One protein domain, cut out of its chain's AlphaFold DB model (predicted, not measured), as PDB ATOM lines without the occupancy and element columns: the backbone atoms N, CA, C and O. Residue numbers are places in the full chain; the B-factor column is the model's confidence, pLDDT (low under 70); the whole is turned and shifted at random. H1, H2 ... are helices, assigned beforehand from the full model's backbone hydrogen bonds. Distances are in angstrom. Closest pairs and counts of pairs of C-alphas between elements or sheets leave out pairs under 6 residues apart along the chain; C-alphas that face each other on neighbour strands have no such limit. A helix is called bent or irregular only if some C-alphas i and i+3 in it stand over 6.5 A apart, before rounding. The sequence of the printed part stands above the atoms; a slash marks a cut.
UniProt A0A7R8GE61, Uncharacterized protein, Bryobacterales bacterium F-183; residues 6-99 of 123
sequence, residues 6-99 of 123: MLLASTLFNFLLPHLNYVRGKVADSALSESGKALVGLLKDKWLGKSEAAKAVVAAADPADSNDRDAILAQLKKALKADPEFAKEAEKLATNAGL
ATOM      1  N   MET A   6     -15.290  38.515  50.079       79.56
ATOM      2  CA  MET A   6     -16.078  37.293  50.165       79.56
ATOM      3  C   MET A   6     -17.570  37.608  50.105       79.56
ATOM      4  O   MET A   6     -18.276  36.998  49.309       79.56
ATOM      5  N   LEU A   7     -18.021  38.615  50.855       80.12
ATOM      6  CA  LEU A   7     -19.405  39.084  50.814       80.12
ATOM      7  C   LEU A   7     -19.772  39.619  49.420       80.12
ATOM      8  O   LEU A   7     -20.796  39.231  48.860       80.12
ATOM      9  N   LEU A   8     -18.885  40.408  48.802       82.31
ATOM     10  CA  LEU A   8     -19.062  40.888  47.430       82.31
ATOM     11  C   LEU A   8     -19.108  39.729  46.419       82.31
ATOM     12  O   LEU A   8     -20.020  39.679  45.596       82.31
ATOM     13  N   ALA A   9     -18.184  38.765  46.499       84.69
ATOM     14  CA  ALA A   9     -18.198  37.588  45.627       84.69
ATOM     15  C   ALA A   9     -19.503  36.789  45.764       84.69
ATOM     16  O   ALA A   9     -20.097  36.411  44.757       84.69
ATOM     17  N   SER A  10     -19.989  36.572  46.987       83.38
ATOM     18  CA  SER A  10     -21.254  35.878  47.229       83.38
ATOM     19  C   SER A  10     -22.456  36.637  46.674       83.38
ATOM     20  O   SER A  10     -23.320  36.017  46.056       83.38
ATOM     21  N   THR A  11     -22.520  37.957  46.836       83.81
ATOM     22  CA  THR A  11     -23.611  38.773  46.280       83.81
ATOM     23  C   THR A  11     -23.617  38.733  44.756       83.81
ATOM     24  O   THR A  11     -24.652  38.464  44.146       83.81
ATOM     25  N   LEU A  12     -22.452  38.918  44.133       84.12
ATOM     26  CA  LEU A  12     -22.290  38.837  42.682       84.12
ATOM     27  C   LEU A  12     -22.637  37.446  42.152       84.12
ATOM     28  O   LEU A  12     -23.310  37.327  41.134       84.12
ATOM     29  N   PHE A  13     -22.227  36.389  42.854       84.88
ATOM     30  CA  PHE A  13     -22.562  35.020  42.489       84.88
ATOM     31  C   PHE A  13     -24.068  34.743  42.582       84.88
ATOM     32  O   PHE A  13     -24.632  34.167  41.658       84.88
ATOM     33  N   ASN A  14     -24.739  35.176  43.654       81.88
ATOM     34  CA  ASN A  14     -26.192  35.018  43.791       81.88
ATOM     35  C   ASN A  14     -26.964  35.816  42.732       81.88
ATOM     36  O   ASN A  14     -27.985  35.343  42.242       81.88
ATOM     37  N   PHE A  15     -26.461  36.987  42.337       81.88
ATOM     38  CA  PHE A  15     -27.009  37.736  41.210       81.88
ATOM     39  C   PHE A  15     -26.780  37.010  39.881       81.88
ATOM     40  O   PHE A  15     -27.675  36.935  39.048       81.88
ATOM     41  N   LEU A  16     -25.594  36.434  39.682       78.44
ATOM     42  CA  LEU A  16     -25.274  35.678  38.480       78.44
ATOM     43  C   LEU A  16     -26.004  34.342  38.391       78.44
ATOM     44  O   LEU A  16     -26.210  33.876  37.284       78.44
ATOM     45  N   LEU A  17     -26.391  33.723  39.503       79.75
ATOM     46  CA  LEU A  17     -27.037  32.408  39.565       79.75
ATOM     47  C   LEU A  17     -28.193  32.236  38.553       79.75
ATOM     48  O   LEU A  17     -28.111  31.329  37.721       79.75
ATOM     49  N   PRO A  18     -29.219  33.112  38.531       75.31
ATOM     50  CA  PRO A  18     -30.285  33.048  37.524       75.31
ATOM     51  C   PRO A  18     -29.809  33.401  36.102       75.31
ATOM     52  O   PRO A  18     -30.380  32.921  35.125       75.31
ATOM     53  N   HIS A  19     -28.736  34.184  35.971       75.38
ATOM     54  CA  HIS A  19     -28.196  34.677  34.698       75.38
ATOM     55  C   HIS A  19     -26.962  33.897  34.209       75.38
ATOM     56  O   HIS A  19     -26.342  34.260  33.209       75.38
ATOM     57  N   LEU A  20     -26.589  32.797  34.867       71.88
ATOM     58  CA  LEU A  20     -25.380  32.030  34.553       71.88
ATOM     59  C   LEU A  20     -25.453  31.465  33.137       71.88
ATOM     60  O   LEU A  20     -24.458  31.432  32.420       71.88
ATOM     61  N   ASN A  21     -26.653  31.096  32.696       71.38
ATOM     62  CA  ASN A  21     -26.895  30.656  31.330       71.38
ATOM     63  C   ASN A  21     -26.663  31.775  30.298       71.38
ATOM     64  O   ASN A  21     -26.162  31.494  29.210       71.38
ATOM     65  N   TYR A  22     -26.940  33.035  30.645       71.56
ATOM     66  CA  TYR A  22     -26.598  34.199  29.822       71.56
ATOM     67  C   TYR A  22     -25.089  34.454  29.797       71.56
ATOM     68  O   TYR A  22     -24.508  34.654  28.731       71.56
ATOM     69  N   VAL A  23     -24.419  34.350  30.950       69.12
ATOM     70  CA  VAL A  23     -22.949  34.433  31.035       69.12
ATOM     71  C   VAL A  23     -22.278  33.354  30.182       69.12
ATOM     72  O   VAL A  23     -21.309  33.637  29.477       69.12
ATOM     73  N   ARG A  24     -22.841  32.140  30.182       70.75
ATOM     74  CA  ARG A  24     -22.436  31.002  29.339       70.75
ATOM     75  C   ARG A  24     -22.812  31.165  27.861       70.75
ATOM     76  O   ARG A  24     -22.473  30.299  27.062       70.75
ATOM     77  N   GLY A  25     -23.510  32.239  27.487       66.12
ATOM     78  CA  GLY A  25     -23.935  32.512  26.113       66.12
ATOM     79  C   GLY A  25     -25.049  31.598  25.594       66.12
ATOM     80  O   GLY A  25     -25.253  31.531  24.386       66.12
ATOM     81  N   LYS A  26     -25.757  30.878  26.475       62.81
ATOM     82  CA  LYS A  26     -26.798  29.908  26.099       62.81
ATOM     83  C   LYS A  26     -28.196  30.513  25.945       62.81
ATOM     84  O   LYS A  26     -29.044  29.892  25.317       62.81
ATOM     85  N   VAL A  27     -28.460  31.687  26.517       59.66
ATOM     86  CA  VAL A  27     -29.785  32.335  26.496       59.66
ATOM     87  C   VAL A  27     -29.583  33.846  26.435       59.66
ATOM     88  O   VAL A  27     -28.611  34.327  27.007       59.66
ATOM     89  N   ALA A  28     -30.460  34.588  25.754       56.69
ATOM     90  CA  ALA A  28     -30.483  36.051  25.794       56.69
ATOM     91  C   ALA A  28     -31.346  36.514  26.977       56.69
ATOM     92  O   ALA A  28     -32.505  36.120  27.085       56.69
ATOM     93  N   ASP A  29     -30.789  37.331  27.868       56.50
ATOM     94  CA  ASP A  29     -31.473  37.762  29.082       56.50
ATOM     95  C   ASP A  29     -32.082  39.148  28.868       56.50
ATOM     96  O   ASP A  29     -31.418  40.186  28.953       56.50
ATOM     97  N   SER A  30     -33.363  39.149  28.507       55.72
ATOM     98  CA  SER A  30     -34.157  40.369  28.343       55.72
ATOM     99  C   SER A  30     -34.635  40.953  29.680       55.72
ATOM    100  O   SER A  30     -35.244  42.018  29.670       55.72
ATOM    101  N   ALA A  31     -34.374  40.286  30.814       62.41
ATOM    102  CA  ALA A  31     -34.870  40.676  32.135       62.41
ATOM    103  C   ALA A  31     -33.879  41.539  32.938       62.41
ATOM    104  O   ALA A  31     -34.272  42.182  33.911       62.41
ATOM    105  N   LEU A  32     -32.609  41.604  32.530       69.38
ATOM    106  CA  LEU A  32     -31.614  42.459  33.175       69.38
ATOM    107  C   LEU A  32     -31.851  43.949  32.874       69.38
ATOM    108  O   LEU A  32     -31.815  44.381  31.716       69.38
ATOM    109  N   SER A  33     -31.990  44.757  33.929       73.25
ATOM    110  CA  SER A  33     -31.884  46.221  33.856       73.25
ATOM    111  C   SER A  33     -30.510  46.648  33.313       73.25
ATOM    112  O   SER A  33     -29.554  45.873  33.360       73.25
ATOM    113  N   GLU A  34     -30.366  47.887  32.834       78.75
ATOM    114  CA  GLU A  34     -29.094  48.400  32.283       78.75
ATOM    115  C   GLU A  34     -27.907  48.210  33.243       78.75
ATOM    116  O   GLU A  34     -26.860  47.707  32.836       78.75
ATOM    117  N   SER A  35     -28.100  48.492  34.537       74.56
ATOM    118  CA  SER A  35     -27.106  48.243  35.593       74.56
ATOM    119  C   SER A  35     -26.731  46.763  35.719       74.56
ATOM    120  O   SER A  35     -25.564  46.430  35.911       74.56
ATOM    121  N   GLY A  36     -27.708  45.864  35.572       76.19
ATOM    122  CA  GLY A  36     -27.492  44.420  35.608       76.19
ATOM    123  C   GLY A  36     -26.709  43.924  34.394       76.19
ATOM    124  O   GLY A  36     -25.763  43.156  34.545       76.19
ATOM    125  N   LYS A  37     -27.026  44.421  33.193       82.25
ATOM    126  CA  LYS A  37     -26.253  44.127  31.974       82.25
ATOM    127  C   LYS A  37     -24.819  44.635  32.082       82.25
ATOM    128  O   LYS A  37     -23.896  43.909  31.720       82.25
ATOM    129  N   ALA A  38     -24.627  45.842  32.616       83.88
ATOM    130  CA  ALA A  38     -23.305  46.401  32.866       83.88
ATOM    131  C   ALA A  38     -22.516  45.550  33.874       83.88
ATOM    132  O   ALA A  38     -21.352  45.242  33.629       83.88
ATOM    133  N   LEU A  39     -23.156  45.099  34.959       83.69
ATOM    134  CA  LEU A  39     -22.530  44.229  35.953       83.69
ATOM    135  C   LEU A  39     -22.110  42.880  35.359       83.69
ATOM    136  O   LEU A  39     -20.980  42.436  35.555       83.69
ATOM    137  N   VAL A  40     -22.995  42.239  34.595       83.31
ATOM    138  CA  VAL A  40     -22.673  40.982  33.912       83.31
ATOM    139  C   VAL A  40     -21.564  41.179  32.875       83.31
ATOM    140  O   VAL A  40     -20.657  40.350  32.786       83.31
ATOM    141  N   GLY A  41     -21.600  42.275  32.118       84.88
ATOM    142  CA  GLY A  41     -20.554  42.639  31.164       84.88
ATOM    143  C   GLY A  41     -19.194  42.805  31.839       84.88
ATOM    144  O   GLY A  41     -18.217  42.209  31.390       84.88
ATOM    145  N   LEU A  42     -19.153  43.519  32.967       85.94
ATOM    146  CA  LEU A  42     -17.953  43.690  33.784       85.94
ATOM    147  C   LEU A  42     -17.405  42.340  34.267       85.94
ATOM    148  O   LEU A  42     -16.215  42.075  34.130       85.94
ATOM    149  N   LEU A  43     -18.262  41.456  34.787       83.88
ATOM    150  CA  LEU A  43     -17.865  40.112  35.230       83.88
ATOM    151  C   LEU A  43     -17.331  39.273  34.062       83.88
ATOM    152  O   LEU A  43     -16.329  38.568  34.184       83.88
ATOM    153  N   LYS A  44     -17.949  39.372  32.891       83.12
ATOM    154  CA  LYS A  44     -17.487  38.653  31.705       83.12
ATOM    155  C   LYS A  44     -16.146  39.183  31.191       83.12
ATOM    156  O   LYS A  44     -15.318  38.384  30.772       83.12
ATOM    157  N   ASP A  45     -15.907  40.487  31.251       84.81
ATOM    158  CA  ASP A  45     -14.668  41.114  30.780       84.81
ATOM    159  C   ASP A  45     -13.516  40.956  31.787       84.81
ATOM    160  O   ASP A  45     -12.483  40.351  31.497       84.81
ATOM    161  N   LYS A  46     -13.720  41.423  33.020       82.50
ATOM    162  CA  LYS A  46     -12.674  41.510  34.045       82.50
ATOM    163  C   LYS A  46     -12.403  40.189  34.748       82.50
ATOM    164  O   LYS A  46     -11.272  39.961  35.166       82.50
ATOM    165  N   TRP A  47     -13.407  39.322  34.880       83.31
ATOM    166  CA  TRP A  47     -13.237  38.029  35.540       83.31
ATOM    167  C   TRP A  47     -13.057  36.893  34.532       83.31
ATOM    168  O   TRP A  47     -12.005  36.257  34.528       83.31
ATOM    169  N   LEU A  48     -14.012  36.672  33.626       81.62
ATOM    170  CA  LEU A  48     -13.887  35.599  32.629       81.62
ATOM    171  C   LEU A  48     -12.891  35.941  31.512       81.62
ATOM    172  O   LEU A  48     -12.183  35.064  31.019       81.62
ATOM    173  N   GLY A  49     -12.809  37.201  31.089       77.94
ATOM    174  CA  GLY A  49     -11.875  37.641  30.051       77.94
ATOM    175  C   GLY A  49     -10.417  37.532  30.489       77.94
ATOM    176  O   GLY A  49      -9.581  37.147  29.678       77.94
ATOM    177  N   LYS A  50     -10.132  37.771  31.777       77.06
ATOM    178  CA  LYS A  50      -8.776  37.701  32.347       77.06
ATOM    179  C   LYS A  50      -8.383  36.337  32.928       77.06
ATOM    180  O   LYS A  50      -7.204  36.134  33.204       77.06
ATOM    181  N   SER A  51      -9.326  35.418  33.153       78.12
ATOM    182  CA  SER A  51      -9.040  34.116  33.774       78.12
ATOM    183  C   SER A  51      -9.690  32.959  33.016       78.12
ATOM    184  O   SER A  51     -10.892  32.705  33.123       78.12
ATOM    185  N   GLU A  52      -8.868  32.200  32.287       76.31
ATOM    186  CA  GLU A  52      -9.287  30.947  31.644       76.31
ATOM    187  C   GLU A  52      -9.749  29.904  32.670       76.31
ATOM    188  O   GLU A  52     -10.720  29.189  32.428       76.31
ATOM    189  N   ALA A  53      -9.131  29.878  33.856       75.00
ATOM    190  CA  ALA A  53      -9.568  29.030  34.963       75.00
ATOM    191  C   ALA A  53     -10.986  29.394  35.429       75.00
ATOM    192  O   ALA A  53     -11.810  28.508  35.643       75.00
ATOM    193  N   ALA A  54     -11.307  30.688  35.523       76.69
ATOM    194  CA  ALA A  54     -12.659  31.127  35.857       76.69
ATOM    195  C   ALA A  54     -13.670  30.748  34.768       76.69
ATOM    196  O   ALA A  54     -14.767  30.302  35.091       76.69
ATOM    197  N   LYS A  55     -13.298  30.860  33.484       79.38
ATOM    198  CA  LYS A  55     -14.129  30.383  32.365       79.38
ATOM    199  C   LYS A  55     -14.412  28.892  32.450       79.38
ATOM    200  O   LYS A  55     -15.567  28.507  32.314       79.38
ATOM    201  N   ALA A  56     -13.391  28.072  32.683       77.75
ATOM    202  CA  ALA A  56     -13.544  26.624  32.780       77.75
ATOM    203  C   ALA A  56     -14.440  26.236  33.964       77.75
ATOM    204  O   ALA A  56     -15.387  25.475  33.785       77.75
ATOM    205  N   VAL A  57     -14.199  26.831  35.138       79.88
ATOM    206  CA  VAL A  57     -15.022  26.611  36.335       79.88
ATOM    207  C   VAL A  57     -16.464  27.039  36.071       79.88
ATOM    208  O   VAL A  57     -17.370  26.241  36.243       79.88
ATOM    209  N   VAL A  58     -16.711  28.247  35.556       79.75
ATOM    210  CA  VAL A  58     -18.079  28.718  35.279       79.75
ATOM    211  C   VAL A  58     -18.768  27.914  34.173       79.75
ATOM    212  O   VAL A  58     -19.990  27.782  34.207       79.75
ATOM    213  N   ALA A  59     -18.035  27.379  33.197       77.69
ATOM    214  CA  ALA A  59     -18.604  26.582  32.112       77.69
ATOM    215  C   ALA A  59     -18.960  25.151  32.541       77.69
ATOM    216  O   ALA A  59     -19.974  24.631  32.078       77.69
ATOM    217  N   ALA A  60     -18.142  24.538  33.400       77.31
ATOM    218  CA  ALA A  60     -18.293  23.149  33.828       77.31
ATOM    219  C   ALA A  60     -19.121  22.981  35.110       77.31
ATOM    220  O   ALA A  60     -19.738  21.938  35.288       77.31
ATOM    221  N   ALA A  61     -19.146  23.996  35.975       77.94
ATOM    222  CA  ALA A  61     -19.792  23.927  37.277       77.94
ATOM    223  C   ALA A  61     -21.311  23.754  37.188       77.94
ATOM    224  O   ALA A  61     -21.982  24.451  36.420       77.94
ATOM    225  N   ASP A  62     -21.878  22.924  38.050       78.94
ATOM    226  CA  ASP A  62     -23.296  22.977  38.358       78.94
ATOM    227  C   ASP A  62     -23.533  23.936  39.539       78.94
ATOM    228  O   ASP A  62     -23.033  23.709  40.636       78.94
ATOM    229  N   PRO A  63     -24.271  25.045  39.362       71.25
ATOM    230  CA  PRO A  63     -24.447  26.012  40.441       71.25
ATOM    231  C   PRO A  63     -25.372  25.522  41.571       71.25
ATOM    232  O   PRO A  63     -25.485  26.223  42.580       71.25
ATOM    233  N   ALA A  64     -26.041  24.369  41.416       74.94
ATOM    234  CA  ALA A  64     -26.768  23.702  42.494       74.94
ATOM    235  C   ALA A  64     -25.871  22.733  43.290       74.94
ATOM    236  O   ALA A  64     -26.199  22.428  44.439       74.94
ATOM    237  N   ASP A  65     -24.726  22.308  42.741       83.38
ATOM    238  CA  ASP A  65     -23.701  21.579  43.487       83.38
ATOM    239  C   ASP A  65     -22.900  22.520  44.403       83.38
ATOM    240  O   ASP A  65     -22.449  23.606  44.027       83.38
ATOM    241  N   SER A  66     -22.730  22.104  45.659       77.88
ATOM    242  CA  SER A  66     -22.085  22.940  46.676       77.88
ATOM    243  C   SER A  66     -20.573  23.078  46.471       77.88
ATOM    244  O   SER A  66     -20.026  24.128  46.803       77.88
ATOM    245  N   ASN A  67     -19.894  22.072  45.907       81.94
ATOM    246  CA  ASN A  67     -18.453  22.145  45.647       81.94
ATOM    247  C   ASN A  67     -18.159  23.072  44.467       81.94
ATOM    248  O   ASN A  67     -17.259  23.911  44.533       81.94
ATOM    249  N   ASP A  68     -18.954  22.958  43.409       83.00
ATOM    250  CA  ASP A  68     -18.862  23.817  42.232       83.00
ATOM    251  C   ASP A  68     -19.161  25.281  42.568       83.00
ATOM    252  O   ASP A  68     -18.466  26.201  42.118       83.00
ATOM    253  N   ARG A  69     -20.149  25.510  43.436       82.06
ATOM    254  CA  ARG A  69     -20.459  26.836  43.965       82.06
ATOM    255  C   ARG A  69     -19.267  27.459  44.693       82.06
ATOM    256  O   ARG A  69     -18.936  28.622  44.444       82.06
ATOM    257  N   ASP A  70     -18.614  26.698  45.566       83.12
ATOM    258  CA  ASP A  70     -17.452  27.169  46.324       83.12
ATOM    259  C   ASP A  70     -16.258  27.459  45.400       83.12
ATOM    260  O   ASP A  70     -15.594  28.491  45.526       83.12
ATOM    261  N   ALA A  71     -16.053  26.625  44.376       85.62
ATOM    262  CA  ALA A  71     -15.021  26.834  43.365       85.62
ATOM    263  C   ALA A  71     -15.230  28.137  42.574       85.62
ATOM    264  O   ALA A  71     -14.278  28.902  42.371       85.62
ATOM    265  N   ILE A  72     -16.469  28.434  42.163       84.31
ATOM    266  CA  ILE A  72     -16.799  29.694  41.487       84.31
ATOM    267  C   ILE A  72     -16.530  30.886  42.418       84.31
ATOM    268  O   ILE A  72     -15.883  31.855  42.009       84.31
ATOM    269  N   LEU A  73     -16.984  30.814  43.674       86.31
ATOM    270  CA  LEU A  73     -16.776  31.869  44.669       86.31
ATOM    271  C   LEU A  73     -15.290  32.120  44.936       86.31
ATOM    272  O   LEU A  73     -14.862  33.274  44.994       86.31
ATOM    273  N   ALA A  74     -14.488  31.063  45.038       85.69
ATOM    274  CA  ALA A  74     -13.049  31.161  45.231       85.69
ATOM    275  C   ALA A  74     -12.362  31.868  44.051       85.69
ATOM    276  O   ALA A  74     -11.527  32.754  44.263       85.69
ATOM    277  N   GLN A  75     -12.735  31.533  42.810       86.25
ATOM    278  CA  GLN A  75     -12.211  32.202  41.613       86.25
ATOM    279  C   GLN A  75     -12.631  33.672  41.550       86.25
ATOM    280  O   GLN A  75     -11.805  34.533  41.242       86.25
ATOM    281  N   LEU A  76     -13.890  33.975  41.866       85.50
ATOM    282  CA  LEU A  76     -14.409  35.340  41.853       85.50
ATOM    283  C   LEU A  76     -13.736  36.203  42.924       85.50
ATOM    284  O   LEU A  76     -13.245  37.291  42.631       85.50
ATOM    285  N   LYS A  77     -13.605  35.680  44.147       86.94
ATOM    286  CA  LYS A  77     -12.857  36.318  45.239       86.94
ATOM    287  C   LYS A  77     -11.403  36.571  44.850       86.94
ATOM    288  O   LYS A  77     -10.870  37.642  45.134       86.94
ATOM    289  N   LYS A  78     -10.751  35.608  44.192       85.81
ATOM    290  CA  LYS A  78      -9.370  35.764  43.719       85.81
ATOM    291  C   LYS A  78      -9.259  36.877  42.675       85.81
ATOM    292  O   LYS A  78      -8.324  37.663  42.760       85.81
ATOM    293  N   ALA A  79     -10.217  36.981  41.755       85.50
ATOM    294  CA  ALA A  79     -10.260  38.054  40.764       85.50
ATOM    295  C   ALA A  79     -10.487  39.433  41.406       85.50
ATOM    296  O   ALA A  79      -9.738  40.361  41.120       85.50
ATOM    297  N   LEU A  80     -11.440  39.547  42.337       85.50
ATOM    298  CA  LEU A  80     -11.697  40.781  43.095       85.50
ATOM    299  C   LEU A  80     -10.481  41.217  43.927       85.50
ATOM    300  O   LEU A  80     -10.196  42.403  44.045       85.50
ATOM    301  N   LYS A  81      -9.743  40.257  44.495       84.81
ATOM    302  CA  LYS A  81      -8.521  40.537  45.261       84.81
ATOM    303  C   LYS A  81      -7.340  40.919  44.365       84.81
ATOM    304  O   LYS A  81      -6.503  41.714  44.778       84.81
ATOM    305  N   ALA A  82      -7.242  40.321  43.179       84.62
ATOM    306  CA  ALA A  82      -6.170  40.597  42.227       84.62
ATOM    307  C   ALA A  82      -6.331  41.959  41.535       84.62
ATOM    308  O   ALA A  82      -5.331  42.568  41.165       84.62
ATOM    309  N   ASP A  83      -7.568  42.431  41.372       83.12
ATOM    310  CA  ASP A  83      -7.897  43.666  40.664       83.12
ATOM    311  C   ASP A  83      -8.833  44.529  41.545       83.12
ATOM    312  O   ASP A  83     -10.056  44.364  41.533       83.12
ATOM    313  N   PRO A  84      -8.274  45.425  42.383       81.31
ATOM    314  CA  PRO A  84      -9.067  46.228  43.317       81.31
ATOM    315  C   PRO A  84      -9.955  47.270  42.617       81.31
ATOM    316  O   PRO A  84     -10.944  47.714  43.202       81.31
ATOM    317  N   GLU A  85      -9.635  47.659  41.379       84.62
ATOM    318  CA  GLU A  85     -10.508  48.502  40.556       84.62
ATOM    319  C   GLU A  85     -11.755  47.733  40.121       84.62
ATOM    320  O   GLU A  85     -12.868  48.216  40.324       84.62
ATOM    321  N   PHE A  86     -11.591  46.497  39.641       85.62
ATOM    322  CA  PHE A  86     -12.702  45.591  39.362       85.62
ATOM    323  C   PHE A  86     -13.597  45.393  40.590       85.62
ATOM    324  O   PHE A  86     -14.818  45.436  40.456       85.62
ATOM    325  N   ALA A  87     -13.023  45.251  41.789       84.62
ATOM    326  CA  ALA A  87     -13.818  45.153  43.012       84.62
ATOM    327  C   ALA A  87     -14.671  46.406  43.273       84.62
ATOM    328  O   ALA A  87     -15.856  46.277  43.578       84.62
ATOM    329  N   LYS A  88     -14.112  47.610  43.093       83.75
ATOM    330  CA  LYS A  88     -14.860  48.870  43.239       83.75
ATOM    331  C   LYS A  88     -15.955  49.028  42.187       83.75
ATOM    332  O   LYS A  88     -17.061  49.457  42.511       83.75
ATOM    333  N   GLU A  89     -15.666  48.698  40.930       85.62
ATOM    334  CA  GLU A  89     -16.662  48.775  39.859       85.62
ATOM    335  C   GLU A  89     -17.794  47.767  40.067       85.62
ATOM    336  O   GLU A  89     -18.965  48.118  39.912       85.62
ATOM    337  N   ALA A  90     -17.465  46.540  40.479       85.31
ATOM    338  CA  ALA A  90     -18.450  45.510  40.776       85.31
ATOM    339  C   ALA A  90     -19.340  45.901  41.963       85.31
ATOM    340  O   ALA A  90     -20.551  45.721  41.890       85.31
ATOM    341  N   GLU A  91     -18.773  46.489  43.021       84.19
ATOM    342  CA  GLU A  91     -19.517  47.010  44.176       84.19
ATOM    343  C   GLU A  91     -20.503  48.119  43.767       84.19
ATOM    344  O   GLU A  91     -21.691  48.082  44.109       84.19
ATOM    345  N   LYS A  92     -20.030  49.080  42.966       83.81
ATOM    346  CA  LYS A  92     -20.843  50.191  42.460       83.81
ATOM    347  C   LYS A  92     -21.986  49.700  41.573       83.81
ATOM    348  O   LYS A  92     -23.125  50.137  41.729       83.81
ATOM    349  N   LEU A  93     -21.696  48.796  40.640       84.06
ATOM    350  CA  LEU A  93     -22.694  48.246  39.726       84.06
ATOM    351  C   LEU A  93     -23.688  47.328  40.445       84.06
ATOM    352  O   LEU A  93     -24.877  47.392  40.147       84.06
ATOM    353  N   ALA A  94     -23.235  46.546  41.427       82.75
ATOM    354  CA  ALA A  94     -24.105  45.753  42.290       82.75
ATOM    355  C   ALA A  94     -25.092  46.642  43.057       82.75
ATOM    356  O   ALA A  94     -26.297  46.409  43.006       82.75
ATOM    357  N   THR A  95     -24.600  47.718  43.670       81.56
ATOM    358  CA  THR A  95     -25.443  48.714  44.345       81.56
ATOM    359  C   THR A  95     -26.457  49.345  43.386       81.56
ATOM    360  O   THR A  95     -27.642  49.435  43.699       81.56
ATOM    361  N   ASN A  96     -26.018  49.739  42.185       79.12
ATOM    362  CA  ASN A  96     -26.884  50.327  41.156       79.12
ATOM    363  C   ASN A  96     -27.898  49.335  40.566       79.12
ATOM    364  O   ASN A  96     -28.891  49.755  39.975       79.12
ATOM    365  N   ALA A  97     -27.640  48.033  40.679       70.94
ATOM    366  CA  ALA A  97     -28.587  46.975  40.341       70.94
ATOM    367  C   ALA A  97     -29.572  46.684  41.492       70.94
ATOM    368  O   ALA A  97     -30.388  45.773  41.374       70.94
ATOM    369  N   GLY A  98     -29.505  47.441  42.595       71.81
ATOM    370  CA  GLY A  98     -30.355  47.266  43.773       71.81
ATOM    371  C   GLY A  98     -29.910  46.130  44.697       71.81
ATOM    372  O   GLY A  98     -30.668  45.735  45.583       71.81
ATOM    373  N   LEU A  99     -28.699  45.588  44.514       75.88
ATOM    374  CA  LEU A  99     -28.169  44.546  45.390       75.88
ATOM    375  C   LEU A  99     -27.757  45.159  46.725       75.88
ATOM    376  O   LEU A  99     -26.945  46.082  46.779       75.88
TER     377      LEU A  99
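This is residues 6 to 99 of the 123 residues of an uncharacterized protein of Bryobacterales bacterium F-183 (UniProt A0A7R8GE61). Two antiparallel helix pairs, H2 with H5 and the hairpin of H3 and H4, meet at corners, and the kinked H1 packs across H2, H4 and H5. The printed part has 94 residues, with five named helices, H1 to H5, and no named strand: all helix. It is compact, with a radius of gyration of the C-alphas of 12.0 A, spanning 30 by 30 by 21 A.

H1, residues 6 to 23, is irregular: C-alphas 18 and 21 are 7.5 A apart. With residues 6 to 13 alone it touches H4, residues 66 to 82, at a steep tilt of 67 degrees; the closest C-alphas, of Ala 9 and Lys 77, are 5.5 A apart. H2, residues 34 to 48, touches H5, residues 84 to 96, at a shallow tilt of 23 degrees, opposite ways; the closest C-alphas, of Leu 39 and Leu 93, are 5.5 A apart. H3, residues 52 to 60, forms a hairpin with H4. Every O i to N i+4 pair is within hydrogen-bond range in H3, H4 and H5, 10 of 14 in H1 and 10 of 11 in H2.

H1, 20.5 A long, begins at C-alpha 6 (-16.078, 37.293, 50.165); H4 measures 24.2 A; H5 ends at C-alpha 96 (-26.884, 50.327, 41.156).

The printed part has no cut and no long link. The pLDDT is under 70 at residue 23 and residues 25 to 32.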